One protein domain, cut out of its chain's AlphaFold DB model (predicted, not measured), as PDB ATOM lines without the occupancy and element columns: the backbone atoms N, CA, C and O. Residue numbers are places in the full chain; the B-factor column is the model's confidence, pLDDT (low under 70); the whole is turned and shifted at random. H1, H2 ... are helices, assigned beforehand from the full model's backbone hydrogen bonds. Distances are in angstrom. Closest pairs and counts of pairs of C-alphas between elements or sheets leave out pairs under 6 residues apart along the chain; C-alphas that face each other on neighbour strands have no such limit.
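Overview. This is residues 359 to 408 of the 641 residues of the protein "Endo-1,4-beta-xylanase" of Pseudobacteroides cellulosolvens ATCC 35603 = DSM 2933 (UniProt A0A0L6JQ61). This model has little regular structure: two short helices, H2 and H1, lie side by side as a hairpin, with a large looped head, residues 369 to 393, joining them at one end. The printed part has 50 residues with two named helices, H1 then H2, and no named strand. The class is all helix, with only 17 residues in named elements. The whole is compact, with a radius of gyration of the C-alphas of 10.4 A, but elongated, spanning 32 by 17 by 17 A.

Along the chain. Find C-alpha 394 at (-23.682, 34.757, 16.899); from there H2, residues 394 to 402, runs 12.0 A to C-alpha 402 at (-14.651, 28.035, 21.146). H1, residues 361 to 368, begins at C-alpha 361, (-10.569, 35.727, 12.617), and is 10.1 A long.

Arrangement. Look at Val 364 and Val 397, whose C-alphas, 6.3 A apart, are the closest where H1 and H2 touch. This helical hairpin runs opposite ways at a shallow tilt of 16 degrees. In both helices every O i to N i+4 pair is within hydrogen-bond range. Between them, residues 373 to 374 pair antiparallel with residues 391 to 392.

Size, cuts and confidence. The C-alphas of Gly 376 and Ile 407 are the two farthest apart, 32.2 A. The printed part has no cut, and the link from H1 to H2 is long, 25 residues. The mean pLDDT of the printed part is 70.2; look for values under 70 at 23 residues, among them 376 to 379 and 401 to 408.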
ATOM      1  N   ILE A 359      -8.184  27.772  12.663       69.81
ATOM      2  CA  ILE A 359      -9.456  28.418  13.038       69.81
ATOM      3  C   ILE A 359      -9.165  29.806  13.624       69.81
ATOM      4  O   ILE A 359      -8.653  29.919  14.740       69.81
ATOM      5  N   ASN A 360      -9.444  30.880  12.882       67.12
ATOM      6  CA  ASN A 360      -9.044  32.238  13.246       67.12
ATOM      7  C   ASN A 360     -10.064  33.325  12.836       67.12
ATOM      8  O   ASN A 360     -11.214  33.064  12.487       67.12
ATOM      9  N   MET A 361      -9.675  34.602  12.938       66.38
ATOM     10  CA  MET A 361     -10.569  35.727  12.617       66.38
ATOM     11  C   MET A 361     -10.937  35.771  11.123       66.38
ATOM     12  O   MET A 361     -11.967  36.337  10.770       66.38
ATOM     13  N   SER A 362     -10.138  35.151  10.252       68.19
ATOM     14  CA  SER A 362     -10.446  34.979   8.827       68.19
ATOM     15  C   SER A 362     -11.736  34.180   8.612       68.19
ATOM     16  O   SER A 362     -12.552  34.551   7.768       68.19
ATOM     17  N   ASP A 363     -11.979  33.157   9.433       71.56
ATOM     18  CA  ASP A 363     -13.196  32.341   9.392       71.56
ATOM     19  C   ASP A 363     -14.396  33.099   9.951       71.56
ATOM     20  O   ASP A 363     -15.469  33.112   9.348       71.56
ATOM     21  N   VAL A 364     -14.200  33.842  11.046       71.75
ATOM     22  CA  VAL A 364     -15.226  34.753  11.581       71.75
ATOM     23  C   VAL A 364     -15.634  35.797  10.531       71.75
ATOM     24  O   VAL A 364     -16.817  36.108  10.406       71.75
ATOM     25  N   ILE A 365     -14.686  36.314   9.740       67.94
ATOM     26  CA  ILE A 365     -14.947  37.266   8.647       67.94
ATOM     27  C   ILE A 365     -15.727  36.606   7.497       67.94
ATOM     28  O   ILE A 365     -16.633  37.235   6.942       67.94
ATOM     29  N   LEU A 366     -15.434  35.346   7.156       71.69
ATOM     30  CA  LEU A 366     -16.211  34.595   6.165       71.69
ATOM     31  C   LEU A 366     -17.647  34.354   6.636       71.69
ATOM     32  O   LEU A 366     -18.583  34.656   5.896       71.69
ATOM     33  N   LEU A 367     -17.836  33.919   7.881       78.12
ATOM     34  CA  LEU A 367     -19.158  33.736   8.477       78.12
ATOM     35  C   LEU A 367     -19.939  35.059   8.521       78.12
ATOM     36  O   LEU A 367     -21.103  35.113   8.108       78.12
ATOM     37  N   ALA A 368     -19.275  36.152   8.913       72.31
ATOM     38  CA  ALA A 368     -19.856  37.492   8.974       72.31
ATOM     39  C   ALA A 368     -20.442  37.970   7.629       72.31
ATOM     40  O   ALA A 368     -21.418  38.721   7.627       72.31
ATOM     41  N   SER A 369     -19.918  37.499   6.489       70.81
ATOM     42  CA  SER A 369     -20.465  37.823   5.158       70.81
ATOM     43  C   SER A 369     -21.890  37.291   4.924       70.81
ATOM     44  O   SER A 369     -22.638  37.849   4.121       70.81
ATOM     45  N   THR A 370     -22.288  36.257   5.670       65.31
ATOM     46  CA  THR A 370     -23.613  35.611   5.605       65.31
ATOM     47  C   THR A 370     -24.447  35.820   6.872       65.31
ATOM     48  O   THR A 370     -25.526  35.248   7.006       65.31
ATOM     49  N   PHE A 371     -23.985  36.662   7.801       74.50
ATOM     50  CA  PHE A 371     -24.602  36.830   9.117       74.50
ATOM     51  C   PHE A 371     -26.090  37.215   9.033       74.50
ATOM     52  O   PHE A 371     -26.533  37.969   8.153       74.50
ATOM     53  N   ASN A 372     -26.874  36.683   9.970       65.69
ATOM     54  CA  ASN A 372     -28.325  36.808  10.044       65.69
ATOM     55  C   ASN A 372     -29.025  36.360   8.739       65.69
ATOM     56  O   ASN A 372     -29.924  37.049   8.244       65.69
ATOM     57  N   ALA A 373     -28.545  35.278   8.115       76.69
ATOM     58  CA  ALA A 373     -29.206  34.583   7.006       76.69
ATOM     59  C   ALA A 373     -29.913  33.325   7.517       76.69
ATOM     60  O   ALA A 373     -29.338  32.574   8.301       76.69
ATOM     61  N   VAL A 374     -31.133  33.087   7.044       77.06
ATOM     62  CA  VAL A 374     -31.951  31.920   7.404       77.06
ATOM     63  C   VAL A 374     -31.935  30.909   6.257       77.06
ATOM     64  O   VAL A 374     -31.871  31.292   5.089       77.06
ATOM     65  N   ARG A 375     -32.008  29.609   6.562       74.69
ATOM     66  CA  ARG A 375     -32.042  28.526   5.568       74.69
ATOM     67  C   ARG A 375     -33.179  28.736   4.557       74.69
ATOM     68  O   ARG A 375     -34.350  28.553   4.875       74.69
ATOM     69  N   GLY A 376     -32.807  29.107   3.330       60.53
ATOM     70  CA  GLY A 376     -33.722  29.512   2.254       60.53
ATOM     71  C   GLY A 376     -33.402  30.889   1.655       60.53
ATOM     72  O   GLY A 376     -33.774  31.151   0.513       60.53
ATOM     73  N   ASP A 377     -32.663  31.739   2.373       67.62
ATOM     74  CA  ASP A 377     -32.144  33.006   1.851       67.62
ATOM     75  C   ASP A 377     -31.085  32.778   0.764       67.62
ATOM     76  O   ASP A 377     -30.221  31.910   0.883       67.62
ATOM     77  N   PHE A 378     -31.045  33.660  -0.240       59.44
ATOM     78  CA  PHE A 378     -30.025  33.649  -1.303       59.44
ATOM     79  C   PHE A 378     -28.574  33.774  -0.792       59.44
ATOM     80  O   PHE A 378     -27.635  33.457  -1.518       59.44
ATOM     81  N   LYS A 379     -28.400  34.280   0.436       67.69
ATOM     82  CA  LYS A 379     -27.116  34.493   1.121       67.69
ATOM     83  C   LYS A 379     -26.798  33.431   2.185       67.69
ATOM     84  O   LYS A 379     -25.787  33.557   2.867       67.69
ATOM     85  N   TYR A 380     -27.657  32.429   2.376       71.19
ATOM     86  CA  TYR A 380     -27.424  31.364   3.349       71.19
ATOM     87  C   TYR A 380     -26.476  30.304   2.773       71.19
ATOM     88  O   TYR A 380     -26.760  29.699   1.738       71.19
ATOM     89  N   ALA A 381     -25.362  30.055   3.462       76.94
ATOM     90  CA  ALA A 381     -24.390  29.025   3.115       76.94
ATOM     91  C   ALA A 381     -24.405  27.917   4.176       76.94
ATOM     92  O   ALA A 381     -24.007  28.149   5.313       76.94
ATOM     93  N   LEU A 382     -24.809  26.699   3.798       75.62
ATOM     94  CA  LEU A 382     -24.915  25.559   4.726       75.62
ATOM     95  C   LEU A 382     -23.598  25.257   5.470       75.62
ATOM     96  O   LEU A 382     -23.629  24.810   6.605       75.62
ATOM     97  N   ALA A 383     -22.446  25.529   4.853       77.56
ATOM     98  CA  ALA A 383     -21.139  25.334   5.483       77.56
ATOM     99  C   ALA A 383     -20.841  26.315   6.636       77.56
ATOM    100  O   ALA A 383     -19.919  26.067   7.405       77.56
ATOM    101  N   TYR A 384     -21.563  27.439   6.728       81.00
ATOM    102  CA  TYR A 384     -21.324  28.510   7.710       81.00
ATOM    103  C   TYR A 384     -22.370  28.503   8.849       81.00
ATOM    104  O   TYR A 384     -22.247  29.274   9.798       81.00
ATOM    105  N   ASP A 385     -23.371  27.621   8.762       79.81
ATOM    106  CA  ASP A 385     -24.300  27.236   9.833       79.81
ATOM    107  C   ASP A 385     -23.608  26.146  10.673       79.81
ATOM    108  O   ASP A 385     -23.699  24.944  10.416       79.81
ATOM    109  N   LEU A 386     -22.761  26.584  11.606       81.31
ATOM    110  CA  LEU A 386     -21.823  25.737  12.340       81.31
ATOM    111  C   LEU A 386     -22.474  25.008  13.518       81.31
ATOM    112  O   LEU A 386     -21.900  24.031  14.005       81.31
ATOM    113  N   ASN A 387     -23.666  25.408  13.955       77.25
ATOM    114  CA  ASN A 387     -24.462  24.655  14.927       77.25
ATOM    115  C   ASN A 387     -25.625  23.849  14.295       77.25
ATOM    116  O   ASN A 387     -26.234  23.049  15.006       77.25
ATOM    117  N   ASP A 388     -25.862  23.985  12.982       81.56
ATOM    118  CA  ASP A 388     -26.977  23.389  12.224       81.56
ATOM    119  C   ASP A 388     -28.383  23.839  12.699       81.56
ATOM    120  O   ASP A 388     -29.369  23.125  12.487       81.56
ATOM    121  N   ASP A 389     -28.508  25.022  13.320       75.94
ATOM    122  CA  ASP A 389     -29.792  25.565  13.804       75.94
ATOM    123  C   ASP A 389     -30.674  26.168  12.691       75.94
ATOM    124  O   ASP A 389     -31.879  26.375  12.880       75.94
ATOM    125  N   GLY A 390     -30.107  26.368  11.495       72.31
ATOM    126  CA  GLY A 390     -30.794  26.917  10.328       72.31
ATOM    127  C   GLY A 390     -30.666  28.434  10.169       72.31
ATOM    128  O   GLY A 390     -31.235  28.972   9.212       72.31
ATOM    129  N   VAL A 391     -29.941  29.130  11.049       67.06
ATOM    130  CA  VAL A 391     -29.767  30.589  11.037       67.06
ATOM    131  C   VAL A 391     -28.314  30.956  11.334       67.06
ATOM    132  O   VAL A 391     -27.874  30.881  12.467       67.06
ATOM    133  N   ILE A 392     -27.577  31.486  10.358       77.19
ATOM    134  CA  ILE A 392     -26.164  31.846  10.561       77.19
ATOM    135  C   ILE A 392     -26.078  33.087  11.463       77.19
ATOM    136  O   ILE A 392     -26.403  34.197  11.028       77.19
ATOM    137  N   ASN A 393     -25.684  32.921  12.726       74.62
ATOM    138  CA  ASN A 393     -25.783  33.951  13.759       74.62
ATOM    139  C   ASN A 393     -24.599  33.947  14.755       74.62
ATOM    140  O   ASN A 393     -23.542  33.366  14.519       74.62
ATOM    141  N   MET A 394     -24.733  34.673  15.873       69.44
ATOM    142  CA  MET A 394     -23.682  34.757  16.899       69.44
ATOM    143  C   MET A 394     -23.395  33.392  17.548       69.44
ATOM    144  O   MET A 394     -22.291  33.169  18.033       69.44
ATOM    145  N   SER A 395     -24.357  32.470  17.526       72.56
ATOM    146  CA  SER A 395     -24.198  31.098  18.018       72.56
ATOM    147  C   SER A 395     -23.144  30.322  17.219       72.56
ATOM    148  O   SER A 395     -22.334  29.616  17.811       72.56
ATOM    149  N   ASP A 396     -23.069  30.528  15.904       77.12
ATOM    150  CA  ASP A 396     -22.038  29.941  15.040       77.12
ATOM    151  C   ASP A 396     -20.680  30.626  15.216       77.12
ATOM    152  O   ASP A 396     -19.639  29.970  15.257       77.12
ATOM    153  N   VAL A 397     -20.678  31.948  15.424       72.62
ATOM    154  CA  VAL A 397     -19.464  32.690  15.812       72.62
ATOM    155  C   VAL A 397     -18.912  32.174  17.144       72.62
ATOM    156  O   VAL A 397     -17.697  32.104  17.309       72.62
ATOM    157  N   ILE A 398     -19.773  31.757  18.079       69.50
ATOM    158  CA  ILE A 398     -19.368  31.120  19.340       69.50
ATOM    159  C   ILE A 398     -18.733  29.738  19.099       69.50
ATOM    160  O   ILE A 398     -17.802  29.389  19.823       69.50
ATOM    161  N   VAL A 399     -19.138  28.986  18.063       67.75
ATOM    162  CA  VAL A 399     -18.449  27.738  17.664       67.75
ATOM    163  C   VAL A 399     -17.027  28.033  17.170       67.75
ATOM    164  O   VAL A 399     -16.087  27.381  17.621       67.75
ATOM    165  N   ILE A 400     -16.834  29.058  16.325       71.94
ATOM    166  CA  ILE A 400     -15.484  29.486  15.902       71.94
ATOM    167  C   ILE A 400     -14.669  29.984  17.105       71.94
ATOM    168  O   ILE A 400     -13.513  29.608  17.268       71.94
ATOM    169  N   ALA A 401     -15.268  30.800  17.977       69.31
ATOM    170  CA  ALA A 401     -14.602  31.348  19.157       69.31
ATOM    171  C   ALA A 401     -14.188  30.265  20.172       69.31
ATOM    172  O   ALA A 401     -13.153  30.403  20.819       69.31
ATOM    173  N   GLY A 402     -14.969  29.184  20.295       67.88
ATOM    174  CA  GLY A 402     -14.651  28.035  21.146       67.88
ATOM    175  C   GLY A 402     -13.432  27.239  20.672       67.88
ATOM    176  O   GLY A 402     -12.698  26.713  21.506       67.88
ATOM    177  N   ASN A 403     -13.181  27.221  19.359       62.97
ATOM    178  CA  ASN A 403     -12.081  26.489  18.720       62.97
ATOM    179  C   ASN A 403     -10.959  27.431  18.217       62.97
ATOM    180  O   ASN A 403     -10.106  27.037  17.420       62.97
ATOM    181  N   PHE A 404     -10.962  28.699  18.644       62.62
ATOM    182  CA  PHE A 404     -10.116  29.751  18.078       62.62
ATOM    183  C   PHE A 404      -8.628  29.521  18.384       62.62
ATOM    184  O   PHE A 404      -8.196  29.563  19.537       62.62
ATOM    185  N   GLY A 405      -7.829  29.341  17.334       47.75
ATOM    186  CA  GLY A 405      -6.402  29.038  17.400       47.75
ATOM    187  C   GLY A 405      -6.048  27.553  17.265       47.75
ATOM    188  O   GLY A 405      -4.865  27.224  17.377       47.75
ATOM    189  N   GLU A 406      -7.006  26.652  17.013       63.06
ATOM    190  CA  GLU A 406      -6.674  25.275  16.622       63.06
ATOM    191  C   GLU A 406      -6.024  25.230  15.230       63.06
ATOM    192  O   GLU A 406      -6.491  25.884  14.298       63.06
ATOM    193  N   ILE A 407      -4.943  24.447  15.096       49.50
ATOM    194  CA  ILE A 407      -4.150  24.309  13.865       49.50
ATOM    195  C   ILE A 407      -4.269  22.880  13.313       49.50
ATOM    196  O   ILE A 407      -3.825  21.917  13.944       49.50
ATOM    197  N   VAL A 408      -4.793  22.759  12.094       49.75
ATOM    198  CA  VAL A 408      -4.851  21.552  11.263       49.75
ATOM    199  C   VAL A 408      -3.703  21.586  10.245       49.75
ATOM    200  O   VAL A 408      -3.555  22.521   9.465       49.75
TER     201      VAL A 408